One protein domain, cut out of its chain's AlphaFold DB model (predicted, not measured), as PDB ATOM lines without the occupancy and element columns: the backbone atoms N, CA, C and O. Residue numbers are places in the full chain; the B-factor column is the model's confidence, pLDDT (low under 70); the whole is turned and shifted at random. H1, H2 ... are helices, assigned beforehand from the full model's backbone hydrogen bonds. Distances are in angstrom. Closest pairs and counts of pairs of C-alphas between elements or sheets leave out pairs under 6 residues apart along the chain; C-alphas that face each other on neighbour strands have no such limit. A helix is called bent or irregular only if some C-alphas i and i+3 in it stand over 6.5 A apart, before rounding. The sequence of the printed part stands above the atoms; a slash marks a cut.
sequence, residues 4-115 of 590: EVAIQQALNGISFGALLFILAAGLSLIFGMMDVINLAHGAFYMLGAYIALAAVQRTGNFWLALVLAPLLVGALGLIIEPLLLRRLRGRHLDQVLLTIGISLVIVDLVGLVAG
ATOM      1  N   GLU A   4      -3.331  -1.484 -13.906       90.19
ATOM      2  CA  GLU A   4      -2.414  -1.303 -15.033       90.19
ATOM      3  C   GLU A   4      -2.562   0.077 -15.696       90.19
ATOM      4  O   GLU A   4      -1.570   0.775 -15.884       90.19
ATOM      5  N   VAL A   5      -3.792   0.519 -15.989       91.25
ATOM      6  CA  VAL A   5      -4.036   1.840 -16.598       91.25
ATOM      7  C   VAL A   5      -3.620   2.974 -15.655       91.25
ATOM      8  O   VAL A   5      -3.089   3.981 -16.118       91.25
ATOM      9  N   ALA A   6      -3.793   2.808 -14.338       88.25
ATOM     10  CA  ALA A   6      -3.298   3.773 -13.357       88.25
ATOM     11  C   ALA A   6      -1.757   3.846 -13.343       88.25
ATOM     12  O   ALA A   6      -1.199   4.943 -13.358       88.25
ATOM     13  N   ILE A   7      -1.064   2.702 -13.399       92.31
ATOM     14  CA  ILE A   7       0.406   2.636 -13.484       92.31
ATOM     15  C   ILE A   7       0.908   3.253 -14.797       92.31
ATOM     16  O   ILE A   7       1.828   4.069 -14.776       92.31
ATOM     17  N   GLN A   8       0.286   2.934 -15.938       91.56
ATOM     18  CA  GLN A   8       0.645   3.522 -17.232       91.56
ATOM     19  C   GLN A   8       0.458   5.048 -17.235       91.56
ATOM     20  O   GLN A   8       1.331   5.772 -17.712       91.56
ATOM     21  N   GLN A   9      -0.641   5.564 -16.669       89.94
ATOM     22  CA  GLN A   9      -0.854   7.009 -16.530       89.94
ATOM     23  C   GLN A   9       0.168   7.663 -15.590       89.94
ATOM     24  O   GLN A   9       0.688   8.726 -15.925       89.94
ATOM     25  N   ALA A  10       0.517   7.023 -14.469       91.38
ATOM     26  CA  ALA A  10       1.544   7.520 -13.555       91.38
ATOM     27  C   ALA A  10       2.929   7.588 -14.223       91.38
ATOM     28  O   ALA A  10       3.589   8.623 -14.157       91.38
ATOM     29  N   LEU A  11       3.348   6.534 -14.933       92.75
ATOM     30  CA  LEU A  11       4.627   6.499 -15.656       92.75
ATOM     31  C   LEU A  11       4.676   7.522 -16.802       92.75
ATOM     32  O   LEU A  11       5.682   8.214 -16.961       92.75
ATOM     33  N   ASN A  12       3.586   7.680 -17.559       89.19
ATOM     34  CA  ASN A  12       3.478   8.722 -18.584       89.19
ATOM     35  C   ASN A  12       3.541  10.132 -17.967       89.19
ATOM     36  O   ASN A  12       4.226  11.001 -18.503       89.19
ATOM     37  N   GLY A  13       2.881  10.350 -16.824       88.75
ATOM     38  CA  GLY A  13       2.926  11.609 -16.076       88.75
ATOM     39  C   GLY A  13       4.321  11.940 -15.541       88.75
ATOM     40  O   GLY A  13       4.771  13.074 -15.682       88.75
ATOM     41  N   ILE A  14       5.042  10.949 -15.004       93.44
ATOM     42  CA  ILE A  14       6.440  11.089 -14.560       93.44
ATOM     43  C   ILE A  14       7.356  11.408 -15.749       93.44
ATOM     44  O   ILE A  14       8.163  12.329 -15.662       93.44
ATOM     45  N   SER A  15       7.204  10.704 -16.874       88.44
ATOM     46  CA  SER A  15       7.990  10.938 -18.095       88.44
ATOM     47  C   SER A  15       7.775  12.351 -18.657       88.44
ATOM     48  O   SER A  15       8.733  13.086 -18.905       88.44
ATOM     49  N   PHE A  16       6.517  12.787 -18.771       85.88
ATOM     50  CA  PHE A  16       6.177  14.139 -19.216       85.88
ATOM     51  C   PHE A  16       6.649  15.213 -18.220       85.88
ATOM     52  O   PHE A  16       7.202  16.234 -18.627       85.88
ATOM     53  N   GLY A  17       6.519  14.958 -16.915       87.81
ATOM     54  CA  GLY A  17       7.043  15.820 -15.855       87.81
ATOM     55  C   GLY A  17       8.567  15.964 -15.896       87.81
ATOM     56  O   GLY A  17       9.074  17.072 -15.741       87.81
ATOM     57  N   ALA A  18       9.302  14.884 -16.177       90.31
ATOM     58  CA  ALA A  18      10.755  14.909 -16.338       90.31
ATOM     59  C   ALA A  18      11.189  15.707 -17.583       90.31
ATOM     60  O   ALA A  18      12.122  16.506 -17.502       90.31
ATOM     61  N   LEU A  19      10.483  15.562 -18.710       87.31
ATOM     62  CA  LEU A  19      10.718  16.369 -19.915       87.31
ATOM     63  C   LEU A  19      10.478  17.865 -19.653       87.31
ATOM     64  O   LEU A  19      11.323  18.694 -20.000       87.31
ATOM     65  N   LEU A  20       9.373  18.214 -18.985       87.88
ATOM     66  CA  LEU A  20       9.084  19.595 -18.581       87.88
ATOM     67  C   LEU A  20      10.115  20.136 -17.580       87.88
ATOM     68  O   LEU A  20      10.520  21.291 -17.700       87.88
ATOM     69  N   PHE A  21      10.579  19.316 -16.633       89.31
ATOM     70  CA  PHE A  21      11.625  19.689 -15.680       89.31
ATOM     71  C   PHE A  21      12.949  20.007 -16.384       89.31
ATOM     72  O   PHE A  21      13.531  21.055 -16.120       89.31
ATOM     73  N   ILE A  22      13.399  19.166 -17.321       89.00
ATOM     74  CA  ILE A  22      14.628  19.405 -18.101       89.00
ATOM     75  C   ILE A  22      14.497  20.691 -18.935       89.00
ATOM     76  O   ILE A  22      15.405  21.528 -18.934       89.00
ATOM     77  N   LEU A  23      13.351  20.894 -19.595       87.06
ATOM     78  CA  LEU A  23      13.077  22.098 -20.383       87.06
ATOM     79  C   LEU A  23      13.105  23.370 -19.515       87.06
ATOM     80  O   LEU A  23      13.730  24.365 -19.897       87.06
ATOM     81  N   ALA A  24      12.470  23.324 -18.340       86.31
ATOM     82  CA  ALA A  24      12.418  24.424 -17.379       86.31
ATOM     83  C   ALA A  24      13.779  24.698 -16.720       86.31
ATOM     84  O   ALA A  24      14.153  25.861 -16.570       86.31
ATOM     85  N   ALA A  25      14.552  23.660 -16.388       88.44
ATOM     86  CA  ALA A  25      15.908  23.790 -15.860       88.44
ATOM     87  C   ALA A  25      16.838  24.473 -16.877       88.44
ATOM     88  O   ALA A  25      17.568  25.393 -16.513       88.44
ATOM     89  N   GLY A  26      16.749  24.106 -18.162       84.94
ATOM     90  CA  GLY A  26      17.482  24.779 -19.238       84.94
ATOM     91  C   GLY A  26      17.117  26.262 -19.380       84.94
ATOM     92  O   GLY A  26      18.004  27.109 -19.482       84.94
ATOM     93  N   LEU A  27      15.823  26.601 -19.317       85.75
ATOM     94  CA  LEU A  27      15.365  27.996 -19.358       85.75
ATOM     95  C   LEU A  27      15.832  28.785 -18.122       85.75
ATOM     96  O   LEU A  27      16.295  29.919 -18.248       85.75
ATOM     97  N   SER A  28      15.754  28.171 -16.939       84.69
ATOM     98  CA  SER A  28      16.199  28.755 -15.670       84.69
ATOM     99  C   SER A  28      17.709  28.988 -15.640       84.69
ATOM    100  O   SER A  28      18.146  29.994 -15.086       84.69
ATOM    101  N   LEU A  29      18.507  28.099 -16.241       87.31
ATOM    102  CA  LEU A  29      19.955  28.263 -16.357       87.31
ATOM    103  C   LEU A  29      20.304  29.452 -17.261       87.31
ATOM    104  O   LEU A  29      21.091  30.305 -16.861       87.31
ATOM    105  N   ILE A  30      19.687  29.550 -18.444       83.62
ATOM    106  CA  ILE A  30      19.910  30.668 -19.379       83.62
ATOM    107  C   ILE A  30      19.512  31.998 -18.725       83.62
ATOM    108  O   ILE A  30      20.305  32.940 -18.711       83.62
ATOM    109  N   PHE A  31      18.314  32.069 -18.141       81.31
ATOM    110  CA  PHE A  31      17.833  33.291 -17.501       81.31
ATOM    111  C   PHE A  31      18.679  33.670 -16.276       81.31
ATOM    112  O   PHE A  31      19.144  34.803 -16.187       81.31
ATOM    113  N   GLY A  32      18.954  32.722 -15.374       80.25
ATOM    114  CA  GLY A  32      19.711  32.969 -14.142       80.25
ATOM    115  C   GLY A  32      21.193  33.297 -14.352       80.25
ATOM    116  O   GLY A  32      21.760  34.042 -13.558       80.25
ATOM    117  N   MET A  33      21.821  32.782 -15.418       84.38
ATOM    118  CA  MET A  33      23.235  33.046 -15.729       84.38
ATOM    119  C   MET A  33      23.452  34.271 -16.628       84.38
ATOM    120  O   MET A  33      24.525  34.870 -16.580       84.38
ATOM    121  N   MET A  34      22.485  34.624 -17.485       78.94
ATOM    122  CA  MET A  34      22.668  35.652 -18.526       78.94
ATOM    123  C   MET A  34      21.750  36.879 -18.394       78.94
ATOM    124  O   MET A  34      21.990  37.861 -19.095       78.94
ATOM    125  N   ASP A  35      20.704  36.825 -17.560       79.94
ATOM    126  CA  ASP A  35      19.594  37.801 -17.509       79.94
ATOM    127  C   ASP A  35      18.942  38.048 -18.891       79.94
ATOM    128  O   ASP A  35      18.553  39.158 -19.275       79.94
ATOM    129  N   VAL A  36      18.854  36.963 -19.675       77.25
ATOM    130  CA  VAL A  36      18.222  36.911 -21.000       77.25
ATOM    131  C   VAL A  36      16.993  36.014 -20.931       77.25
ATOM    132  O   VAL A  36      17.095  34.808 -20.713       77.25
ATOM    133  N   ILE A  37      15.821  36.593 -21.181       76.00
ATOM    134  CA  ILE A  37      14.591  35.829 -21.412       76.00
ATOM    135  C   ILE A  37      14.612  35.338 -22.858       76.00
ATOM    136  O   ILE A  37      14.471  36.127 -23.792       76.00
ATOM    137  N   ASN A  38      14.801  34.031 -23.032       85.31
ATOM    138  CA  ASN A  38      14.828  33.386 -24.337       85.31
ATOM    139  C   ASN A  38      13.449  32.818 -24.709       85.31
ATOM    140  O   ASN A  38      13.122  31.695 -24.333       85.31
ATOM    141  N   LEU A  39      12.650  33.560 -25.482       84.56
ATOM    142  CA  LEU A  39      11.364  33.055 -25.981       84.56
ATOM    143  C   LEU A  39      11.514  32.060 -27.150       84.56
ATOM    144  O   LEU A  39      10.596  31.284 -27.390       84.56
ATOM    145  N   ALA A  40      12.685  31.979 -27.798       89.19
ATOM    146  CA  ALA A  40      12.978  30.930 -28.784       89.19
ATOM    147  C   ALA A  40      13.224  29.545 -28.156       89.19
ATOM    148  O   ALA A  40      13.407  28.576 -28.888       89.19
ATOM    149  N   HIS A  41      13.236  29.407 -26.823       89.38
ATOM    150  CA  HIS A  41      13.532  28.136 -26.141       89.38
ATOM    151  C   HIS A  41      12.607  26.987 -26.584       89.38
ATOM    152  O   HIS A  41      13.067  25.863 -26.773       89.38
ATOM    153  N   GLY A  42      11.328  27.281 -26.854       87.88
ATOM    154  CA  GLY A  42      10.386  26.315 -27.434       87.88
ATOM    155  C   GLY A  42      10.730  25.903 -28.872       87.88
ATOM    156  O   GLY A  42      10.619  24.729 -29.215       87.88
ATOM    157  N   ALA A  43      11.220  26.835 -29.695       90.50
ATOM    158  CA  ALA A  43      11.663  26.549 -31.059       90.50
ATOM    159  C   ALA A  43      12.987  25.764 -31.091       90.50
ATOM    160  O   ALA A  43      13.126  24.857 -31.904       90.50
ATOM    161  N   PHE A  44      13.923  26.031 -30.173       92.19
ATOM    162  CA  PHE A  44      15.132  25.212 -30.005       92.19
ATOM    163  C   PHE A  44      14.807  23.782 -29.542       92.19
ATOM    164  O   PHE A  44      15.382  22.829 -30.068       92.19
ATOM    165  N   TYR A  45      13.854  23.615 -28.615       91.00
ATOM    166  CA  TYR A  45      13.341  22.298 -28.219       91.00
ATOM    167  C   TYR A  45      12.708  21.553 -29.406       91.00
ATOM    168  O   TYR A  45      13.049  20.399 -29.668       91.00
ATOM    169  N   MET A  46      11.843  22.230 -30.168       92.19
ATOM    170  CA  MET A  46      11.206  21.673 -31.364       92.19
ATOM    171  C   MET A  46      12.241  21.267 -32.426       92.19
ATOM    172  O   MET A  46      12.193  20.149 -32.936       92.19
ATOM    173  N   LEU A  47      13.209  22.139 -32.723       93.94
ATOM    174  CA  LEU A  47      14.313  21.865 -33.645       93.94
ATOM    175  C   LEU A  47      15.118  20.635 -33.203       93.94
ATOM    176  O   LEU A  47      15.377  19.751 -34.016       93.94
ATOM    177  N   GLY A  48      15.451  20.533 -31.912       92.69
ATOM    178  CA  GLY A  48      16.118  19.359 -31.347       92.69
ATOM    179  C   GLY A  48      15.306  18.072 -31.524       92.69
ATOM    180  O   GLY A  48      15.864  17.053 -31.930       92.69
ATOM    181  N   ALA A  49      13.990  18.120 -31.303       90.69
ATOM    182  CA  ALA A  49      13.102  16.977 -31.507       90.69
ATOM    183  C   ALA A  49      13.045  16.526 -32.981       90.69
ATOM    184  O   ALA A  49      13.135  15.328 -33.252       90.69
ATOM    185  N   TYR A  50      12.969  17.459 -33.938       91.56
ATOM    186  CA  TYR A  50      13.001  17.128 -35.370       91.56
ATOM    187  C   TYR A  50      14.370  16.617 -35.837       91.56
ATOM    188  O   TYR A  50      14.419  15.663 -36.614       91.56
ATOM    189  N   ILE A  51      15.480  17.177 -35.340       92.81
ATOM    190  CA  ILE A  51      16.832  16.664 -35.624       92.81
ATOM    191  C   ILE A  51      16.985  15.236 -35.081       92.81
ATOM    192  O   ILE A  51      17.453  14.358 -35.805       92.81
ATOM    193  N   ALA A  52      16.547  14.976 -33.843       91.75
ATOM    194  CA  ALA A  52      16.584  13.641 -33.254       91.75
ATOM    195  C   ALA A  52      15.724  12.644 -34.053       91.75
ATOM    196  O   ALA A  52      16.199  11.561 -34.396       91.75
ATOM    197  N   LEU A  53      14.493  13.021 -34.418       90.19
ATOM    198  CA  LEU A  53      13.608  12.191 -35.239       90.19
ATOM    199  C   LEU A  53      14.235  11.863 -36.602       90.19
ATOM    200  O   LEU A  53      14.272  10.697 -36.994       90.19
ATOM    201  N   ALA A  54      14.783  12.864 -37.294       89.44
ATOM    202  CA  ALA A  54      15.426  12.686 -38.593       89.44
ATOM    203  C   ALA A  54      16.721  11.851 -38.509       89.44
ATOM    204  O   ALA A  54      17.054  11.139 -39.458       89.44
ATOM    205  N   ALA A  55      17.444  11.904 -37.386       90.75
ATOM    206  CA  ALA A  55      18.603  11.053 -37.128       90.75
ATOM    207  C   ALA A  55      18.197   9.590 -36.876       90.75
ATOM    208  O   ALA A  55      18.770   8.689 -37.492       90.75
ATOM    209  N   VAL A  56      17.171   9.338 -36.050       92.00
ATOM    210  CA  VAL A  56      16.635   7.979 -35.831       92.00
ATOM    211  C   VAL A  56      16.079   7.393 -37.129       92.00
ATOM    212  O   VAL A  56      16.384   6.251 -37.452       92.00
ATOM    213  N   GLN A  57      15.323   8.167 -37.914       88.69
ATOM    214  CA  GLN A  57      14.749   7.696 -39.181       88.69
ATOM    215  C   GLN A  57      15.807   7.337 -40.235       88.69
ATOM    216  O   GLN A  57      15.587   6.412 -41.008       88.69
ATOM    217  N   ARG A  58      16.957   8.030 -40.263       89.75
ATOM    218  CA  ARG A  58      18.049   7.737 -41.213       89.75
ATOM    219  C   ARG A  58      19.019   6.645 -40.756       89.75
ATOM    220  O   ARG A  58      19.656   6.036 -41.604       89.75
ATOM    221  N   THR A  59      19.177   6.426 -39.449       91.38
ATOM    222  CA  THR A  59      20.257   5.569 -38.904       91.38
ATOM    223  C   THR A  59      19.774   4.405 -38.041       91.38
ATOM    224  O   THR A  59      20.574   3.555 -37.664       91.38
ATOM    225  N   GLY A  60      18.496   4.385 -37.650       89.06
ATOM    226  CA  GLY A  60      17.945   3.453 -36.661       89.06
ATOM    227  C   GLY A  60      18.466   3.647 -35.227       89.06
ATOM    228  O   GLY A  60      17.955   3.013 -34.304       89.06
ATOM    229  N   ASN A  61      19.461   4.514 -35.004       91.69
ATOM    230  CA  ASN A  61      20.211   4.580 -33.754       91.69
ATOM    231  C   ASN A  61      19.739   5.731 -32.848       91.69
ATOM    232  O   ASN A  61      20.068   6.901 -33.056       91.69
ATOM    233  N   PHE A  62      19.009   5.375 -31.788       89.75
ATOM    234  CA  PHE A  62      18.556   6.306 -30.750       89.75
ATOM    235  C   PHE A  62      19.707   7.027 -30.029       89.75
ATOM    236  O   PHE A  62      19.622   8.232 -29.801       89.75
ATOM    237  N   TRP A  63      20.798   6.328 -29.701       92.69
ATOM    238  CA  TRP A  63      21.923   6.907 -28.958       92.69
ATOM    239  C   TRP A  63      22.679   7.955 -29.777       92.69
ATOM    240  O   TRP A  63      23.055   8.998 -29.247       92.69
ATOM    241  N   LEU A  64      22.828   7.722 -31.084       91.94
ATOM    242  CA  LEU A  64      23.394   8.710 -32.002       91.94
ATOM    243  C   LEU A  64      22.516   9.968 -32.061       91.94
ATOM    244  O   LEU A  64      23.027  11.078 -31.944       91.94
ATOM    245  N   ALA A  65      21.196   9.805 -32.186       91.69
ATOM    246  CA  ALA A  65      20.252  10.921 -32.198       91.69
ATOM    247  C   ALA A  65      20.255  11.728 -30.882       91.69
ATOM    248  O   ALA A  65      20.210  12.959 -30.920       91.69
ATOM    249  N   LEU A  66      20.360  11.039 -29.739       90.88
ATOM    250  CA  LEU A  66      20.405  11.633 -28.399       90.88
ATOM    251  C   LEU A  66      21.624  12.546 -28.190       90.88
ATOM    252  O   LEU A  66      21.517  13.536 -27.474       90.88
ATOM    253  N   VAL A  67      22.762  12.239 -28.821       94.12
ATOM    254  CA  VAL A  67      23.986  13.062 -28.762       94.12
ATOM    255  C   VAL A  67      24.011  14.119 -29.875       94.12
ATOM    256  O   VAL A  67      24.367  15.273 -29.630       94.12
ATOM    257  N   LEU A  68      23.594  13.762 -31.093       93.62
ATOM    258  CA  LEU A  68      23.661  14.639 -32.265       93.62
ATOM    259  C   LEU A  68      22.724  15.851 -32.158       93.62
ATOM    260  O   LEU A  68      23.117  16.960 -32.524       93.62
ATOM    261  N   ALA A  69      21.498  15.671 -31.651       93.56
ATOM    262  CA  ALA A  69      20.530  16.764 -31.581       93.56
ATOM    263  C   ALA A  69      20.948  17.896 -30.614       93.56
ATOM    264  O   ALA A  69      20.950  19.051 -31.052       93.56
ATOM    265  N   PRO A  70      21.384  17.630 -29.363       92.12
ATOM    266  CA  PRO A  70      21.940  18.666 -28.489       92.12
ATOM    267  C   PRO A  70      23.176  19.363 -29.067       92.12
ATOM    268  O   PRO A  70      23.300  20.577 -28.916       92.12
ATOM    269  N   LEU A  71      24.067  18.638 -29.756       94.75
ATOM    270  CA  LEU A  71      25.263  19.230 -30.368       94.75
ATOM    271  C   LEU A  71      24.914  20.209 -31.498       94.75
ATOM    272  O   LEU A  71      25.442  21.319 -31.520       94.75
ATOM    273  N   LEU A  72      24.001  19.844 -32.404       94.88
ATOM    274  CA  LEU A  72      23.595  20.716 -33.512       94.88
ATOM    275  C   LEU A  72      22.784  21.934 -33.034       94.88
ATOM    276  O   LEU A  72      23.015  23.050 -33.505       94.88
ATOM    277  N   VAL A  73      21.891  21.758 -32.054       94.00
ATOM    278  CA  VAL A  73      21.174  22.880 -31.416       94.00
ATOM    279  C   VAL A  73      22.144  23.790 -30.651       94.00
ATOM    280  O   VAL A  73      22.041  25.015 -30.739       94.00
ATOM    281  N   GLY A  74      23.131  23.216 -29.957       92.62
ATOM    282  CA  GLY A  74      24.195  23.952 -29.274       92.62
ATOM    283  C   GLY A  74      25.071  24.763 -30.233       92.62
ATOM    284  O   GLY A  74      25.327  25.937 -29.974       92.62
ATOM    285  N   ALA A  75      25.460  24.185 -31.372       94.12
ATOM    286  CA  ALA A  75      26.218  24.875 -32.416       94.12
ATOM    287  C   ALA A  75      25.451  26.081 -32.991       94.12
ATOM    288  O   ALA A  75      26.021  27.163 -33.134       94.12
ATOM    289  N   LEU A  76      24.141  25.942 -33.233       93.19
ATOM    290  CA  LEU A  76      23.291  27.068 -33.636       93.19
ATOM    291  C   LEU A  76      23.231  28.158 -32.546       93.19
ATOM    292  O   LEU A  76      23.325  29.349 -32.852       93.19
ATOM    293  N   GLY A  77      23.153  27.769 -31.269       90.31
ATOM    294  CA  GLY A  77      23.242  28.690 -30.131       90.31
ATOM    295  C   GLY A  77      24.571  29.458 -30.066       90.31
ATOM    296  O   GLY A  77      24.566  30.673 -29.854       90.31
ATOM    297  N   LEU A  78      25.697  28.781 -30.323       92.50
ATOM    298  CA  LEU A  78      27.041  29.377 -30.376       92.50
ATOM    299  C   LEU A  78      27.219  30.383 -31.524       92.50
ATOM    300  O   LEU A  78      28.040  31.288 -31.404       92.50
ATOM    301  N   ILE A  79      26.437  30.277 -32.603       92.81
ATOM    302  CA  ILE A  79      26.386  31.284 -33.676       92.81
ATOM    303  C   ILE A  79      25.506  32.474 -33.252       92.81
ATOM    304  O   ILE A  79      25.893  33.635 -33.407       92.81
ATOM    305  N   ILE A  80      24.331  32.201 -32.678       90.44
ATOM    306  CA  ILE A  80      23.326  33.214 -32.316       90.44
ATOM    307  C   ILE A  80      23.779  34.121 -31.156       90.44
ATOM    308  O   ILE A  80      23.496  35.325 -31.178       90.44
ATOM    309  N   GLU A  81      24.488  33.591 -30.151       89.62
ATOM    310  CA  GLU A  81      24.914  34.375 -28.982       89.62
ATOM    311  C   GLU A  81      25.844  35.550 -29.337       89.62
ATOM    312  O   GLU A  81      25.464  36.686 -29.046       89.62
ATOM    313  N   PRO A  82      27.003  35.361 -30.003       87.81
ATOM    314  CA  PRO A  82      27.884  36.465 -30.375       87.81
ATOM    315  C   PRO A  82      27.305  37.349 -31.490       87.81
ATOM    316  O   PRO A  82      27.508  38.566 -31.462       87.81
ATOM    317  N   LEU A  83      26.586  36.769 -32.461       87.38
ATOM    318  CA  LEU A  83      26.115  37.500 -33.641       87.38
ATOM    319  C   LEU A  83      24.923  38.416 -33.334       87.38
ATOM    320  O   LEU A  83      24.860  39.524 -33.866       87.38
ATOM    321  N   LEU A  84      23.993  37.968 -32.483       86.75
ATOM    322  CA  LEU A  84      22.719  38.650 -32.241       86.75
ATOM    323  C   LEU A  84      22.546  39.046 -30.764       86.75
ATOM    324  O   LEU A  84      22.462  40.237 -30.457       86.75
ATOM    325  N   LEU A  85      22.539  38.083 -29.832       83.12
ATOM    326  CA  LEU A  85      22.187  38.344 -28.422       83.12
ATOM    327  C   LEU A  85      23.195  39.268 -27.717       83.12
ATOM    328  O   LEU A  85      22.804  40.152 -26.947       83.12
ATOM    329  N   ARG A  86      24.494  39.101 -28.000       84.50
ATOM    330  CA  ARG A  86      25.589  39.880 -27.405       84.50
ATOM    331  C   ARG A  86      25.544  41.358 -27.799       84.50
ATOM    332  O   ARG A  86      25.893  42.202 -26.977       84.50
ATOM    333  N   ARG A  87      25.035  41.682 -28.997       83.56
ATOM    334  CA  ARG A  87      24.864  43.064 -29.493       83.56
ATOM    335  C   ARG A  87      23.779  43.855 -28.745       83.56
ATOM    336  O   ARG A  87      23.746  45.081 -28.849       83.56
ATOM    337  N   LEU A  88      22.903  43.173 -28.002       81.81
ATOM    338  CA  LEU A  88      21.758  43.761 -27.295       81.81
ATOM    339  C   LEU A  88      21.829  43.592 -25.763       81.81
ATOM    340  O   LEU A  88      20.847  43.859 -25.074       81.81
ATOM    341  N   ARG A  89      22.980  43.185 -25.204       77.25
ATOM    342  CA  ARG A  89      23.171  43.088 -23.742       77.25
ATOM    343  C   ARG A  89      22.864  44.427 -23.052       77.25
ATOM    344  O   ARG A  89      23.220  45.493 -23.553       77.25
ATOM    345  N   GLY A  90      22.168  44.365 -21.915       72.44
ATOM    346  CA  GLY A  90      21.646  45.541 -21.203       72.44
ATOM    347  C   GLY A  90      20.394  46.170 -21.834       72.44
ATOM    348  O   GLY A  90      19.948  47.226 -21.390       72.44
ATOM    349  N   ARG A  91      19.808  45.546 -22.868       79.81
ATOM    350  CA  ARG A  91      18.547  45.963 -23.503       79.81
ATOM    351  C   ARG A  91      17.562  44.800 -23.525       79.81
ATOM    352  O   ARG A  91      17.172  44.312 -24.578       79.81
ATOM    353  N   HIS A  92      17.154  44.367 -22.338       78.25
ATOM    354  CA  HIS A  92      16.347  43.160 -22.135       78.25
ATOM    355  C   HIS A  92      15.060  43.123 -22.983       78.25
ATOM    356  O   HIS A  92      14.675  42.054 -23.440       78.25
ATOM    357  N   LEU A  93      14.423  44.272 -23.267       75.12
ATOM    358  CA  LEU A  93      13.282  44.332 -24.192       75.12
ATOM    359  C   LEU A  93      13.699  44.002 -25.636       75.12
ATOM    360  O   LEU A  93      13.117  43.103 -26.233       75.12
ATOM    361  N   ASP A  94      14.728  44.672 -26.173       79.81
ATOM    362  CA  ASP A  94      15.304  44.381 -27.495       79.81
ATOM    363  C   ASP A  94      15.741  42.896 -27.595       79.81
ATOM    364  O   ASP A  94      15.595  42.285 -28.650       79.81
ATOM    365  N   GLN A  95      16.226  42.291 -26.499       84.12
ATOM    366  CA  GLN A  95      16.602  40.869 -26.432       84.12
ATOM    367  C   GLN A  95      15.397  39.916 -26.438       84.12
ATOM    368  O   GLN A  95      15.384  38.982 -27.240       84.12
ATOM    369  N   VAL A  96      14.379  40.144 -25.594       82.44
ATOM    370  CA  VAL A  96      13.137  39.341 -25.597       82.44
ATOM    371  C   VAL A  96      12.536  39.357 -27.000       82.44
ATOM    372  O   VAL A  96      12.227  38.304 -27.555       82.44
ATOM    373  N   LEU A  97      12.459  40.552 -27.597       79.38
ATOM    374  CA  LEU A  97      12.004  40.760 -28.964       79.38
ATOM    375  C   LEU A  97      12.834  39.938 -29.947       79.38
ATOM    376  O   LEU A  97      12.272  39.055 -30.582       79.38
ATOM    377  N   LEU A  98      14.155  40.132 -30.008       87.31
ATOM    378  CA  LEU A  98      15.057  39.362 -30.875       87.31
ATOM    379  C   LEU A  98      14.804  37.841 -30.807       87.31
ATOM    380  O   LEU A  98      14.792  37.183 -31.845       87.31
ATOM    381  N   THR A  99      14.557  37.284 -29.615       89.62
ATOM    382  CA  THR A  99      14.288  35.841 -29.466       89.62
ATOM    383  C   THR A  99      12.938  35.407 -30.046       89.62
ATOM    384  O   THR A  99      12.847  34.309 -30.580       89.62
ATOM    385  N   ILE A 100      11.916  36.268 -30.068       85.19
ATOM    386  CA  ILE A 100      10.669  35.995 -30.807       85.19
ATOM    387  C   ILE A 100      10.951  35.905 -32.316       85.19
ATOM    388  O   ILE A 100      10.500  34.971 -32.972       85.19
ATOM    389  N   GLY A 101      11.762  36.819 -32.857       86.75
ATOM    390  CA  GLY A 101      12.169  36.797 -34.268       86.75
ATOM    391  C   GLY A 101      12.927  35.525 -34.653       86.75
ATOM    392  O   GLY A 101      12.624  34.899 -35.665       86.75
ATOM    393  N   ILE A 102      13.866  35.105 -33.799       90.44
ATOM    394  CA  ILE A 102      14.593  33.833 -33.940       90.44
ATOM    395  C   ILE A 102      13.623  32.642 -33.886       90.44
ATOM    396  O   ILE A 102      13.774  31.702 -34.661       90.44
ATOM    397  N   SER A 103      12.604  32.692 -33.021       89.69
ATOM    398  CA  SER A 103      11.576  31.651 -32.936       89.69
ATOM    399  C   SER A 103      10.793  31.502 -34.243       89.69
ATOM    400  O   SER A 103      10.598  30.374 -34.682       89.69
ATOM    401  N   LEU A 104      10.380  32.607 -34.881       86.06
ATOM    402  CA  LEU A 104       9.670  32.576 -36.170       86.06
ATOM    403  C   LEU A 104      10.532  31.941 -37.274       86.06
ATOM    404  O   LEU A 104      10.080  31.025 -37.955       86.06
ATOM    405  N   VAL A 105      11.798  32.360 -37.388       91.00
ATOM    406  CA  VAL A 105      12.746  31.800 -38.370       91.00
ATOM    407  C   VAL A 105      12.969  30.300 -38.151       91.00
ATOM    408  O   VAL A 105      12.936  29.534 -39.108       91.00
ATOM    409  N   ILE A 106      13.171  29.849 -36.907       91.75
ATOM    410  CA  ILE A 106      13.378  28.419 -36.622       91.75
ATOM    411  C   ILE A 106      12.104  27.604 -36.897       91.75
ATOM    412  O   ILE A 106      12.204  26.497 -37.423       91.75
ATOM    413  N   VAL A 107      10.919  28.129 -36.563       88.94
ATOM    414  CA  VAL A 107       9.646  27.424 -36.786       88.94
ATOM    415  C   VAL A 107       9.368  27.223 -38.274       88.94
ATOM    416  O   VAL A 107       9.105  26.091 -38.683       88.94
ATOM    417  N   ASP A 108       9.500  28.269 -39.091       88.69
ATOM    418  CA  ASP A 108       9.251  28.165 -40.531       88.69
ATOM    419  C   ASP A 108      10.293  27.284 -41.238       88.69
ATOM    420  O   ASP A 108       9.926  26.378 -41.983       88.69
ATOM    421  N   LEU A 109      11.590  27.444 -40.939       90.19
ATOM    422  CA  LEU A 109      12.640  26.587 -41.509       90.19
ATOM    423  C   LEU A 109      12.429  25.098 -41.183       90.19
ATOM    424  O   LEU A 109      12.643  24.244 -42.044       90.19
ATOM    425  N   VAL A 110      11.966  24.770 -39.972       89.50
ATOM    426  CA  VAL A 110      11.581  23.394 -39.622       89.50
ATOM    427  C   VAL A 110      10.334  22.957 -40.397       89.50
ATOM    428  O   VAL A 110      10.326  21.849 -40.931       89.50
ATOM    429  N   GLY A 111       9.316  23.813 -40.528       85.75
ATOM    430  CA  GLY A 111       8.111  23.531 -41.316       85.75
ATOM    431  C   GLY A 111       8.375  23.325 -42.815       85.75
ATOM    432  O   GLY A 111       7.702  22.515 -43.447       85.75
ATOM    433  N   LEU A 112       9.380  23.999 -43.376       86.06
ATOM    434  CA  LEU A 112       9.828  23.834 -44.763       86.06
ATOM    435  C   LEU A 112      10.583  22.512 -44.974       86.06
ATOM    436  O   LEU A 112      10.362  21.835 -45.974       86.06
ATOM    437  N   VAL A 113      11.447  22.115 -44.030       87.25
ATOM    438  CA  VAL A 113      12.271  20.894 -44.144       87.25
ATOM    439  C   VAL A 113      11.509  19.622 -43.750       87.25
ATOM    440  O   VAL A 113      11.694  18.577 -44.371       87.25
ATOM    441  N   ALA A 114      10.654  19.684 -42.726       85.00
ATOM    442  CA  ALA A 114       9.863  18.545 -42.249       85.00
ATOM    443  C   ALA A 114       8.465  18.452 -42.894       85.00
ATOM    444  O   ALA A 114       7.805  17.411 -42.793       85.00
ATOM    445  N   GLY A 115       8.020  19.508 -43.583       83.06
ATOM    446  CA  GLY A 115       6.646  19.690 -44.049       83.06
ATOM    447  C   GLY A 115       5.718  20.183 -42.932       83.06
ATOM    448  O   GLY A 115       5.873  19.814 -41.770       83.06
TER     449      GLY A 115
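Overview. This is residues 4 to 115 of the 590 residues of an uncharacterized protein of Chloroflexi bacterium (UniProt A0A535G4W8). A long straight helix, H1, sticks out with its residues 4 to 22 from a body of helices in which H2 packs on both H3 and H5, while H3 and H5 stay apart from each other. H2 and H3 form a helical hairpin, the short H4 lies at the turn between H3 and H5, and the last part of H1 comes near the beginning of H2. The printed part has 112 residues, with five named helices in the order H1, H2, H3, H4, H5 and no named strand; the class is all helix. The whole is only just loose, close to compact, with a radius of gyration of the C-alphas of 16.2 A, and is elongated, spanning 53 by 32 by 23 A.

Along the chain. H1, residues 4 to 34, is the longest helix, 44.8 A from C-alpha 4 at (-2.414, -1.303, -15.033) to C-alpha 34 at (22.668, 35.652, -18.526). H2, residues 41 to 59, measures 26.8 A. H3, residues 62 to 83, measures 32.2 A; it is neither bent nor irregular, but only just: C-alphas 79 and 82 are 6.3 A apart. H4 has four residues, 85 to 88. H5, residues 92 to 114, measures 32.4 A and ends with C-alpha 114 at (9.863, 18.545, -42.249).

Arrangement. H1 and H2 are close but not clearly touching, the closest C-alphas being those of Leu 27 and His 41, 7.0 A apart. They run opposite ways at a steep tilt of 59 degrees. H1 is apart from H3, H4 and H5. H2 and H3, a helical hairpin, touch with the C-alphas of Ala 52 and Ala 65 closest, 4.7 A apart, and run opposite ways at a steep tilt of 40 degrees. H2 and H5 touch, with the C-alphas of Ala 43 and Ser 103 closest at 5.4 A, and run the same way at a shallow tilt of 25 degrees. H5 touches H4 with residues 94 to 98 alone; the closest C-alphas are those of Leu 88 and Gln 95, 6.0 A apart. H3 and H4 meet only through their link. H2 and H4 are apart, as are H3 and H5. In H1, H2 and H5 every O i to N i+4 pair is within hydrogen-bond range, in H3 16 of 18 are, and H4 is too short for such a pair.

Size, cuts and confidence. The two C-alphas farthest apart are those of Glu 4 and Arg 87, at 54.1 A. Without residues 4 to 22, which stand free, the body has 93 residues, spans 45 by 26 by 21 A and has a radius of gyration of 14.1 A. The printed part has no cut. The links from H2 to H3, H3 to H4 and H4 to H5 are tight, the link from H1 to H2 is short with 6 residues, and no link is long. The mean pLDDT of the printed part is 88.0, and no printed residue is under 70.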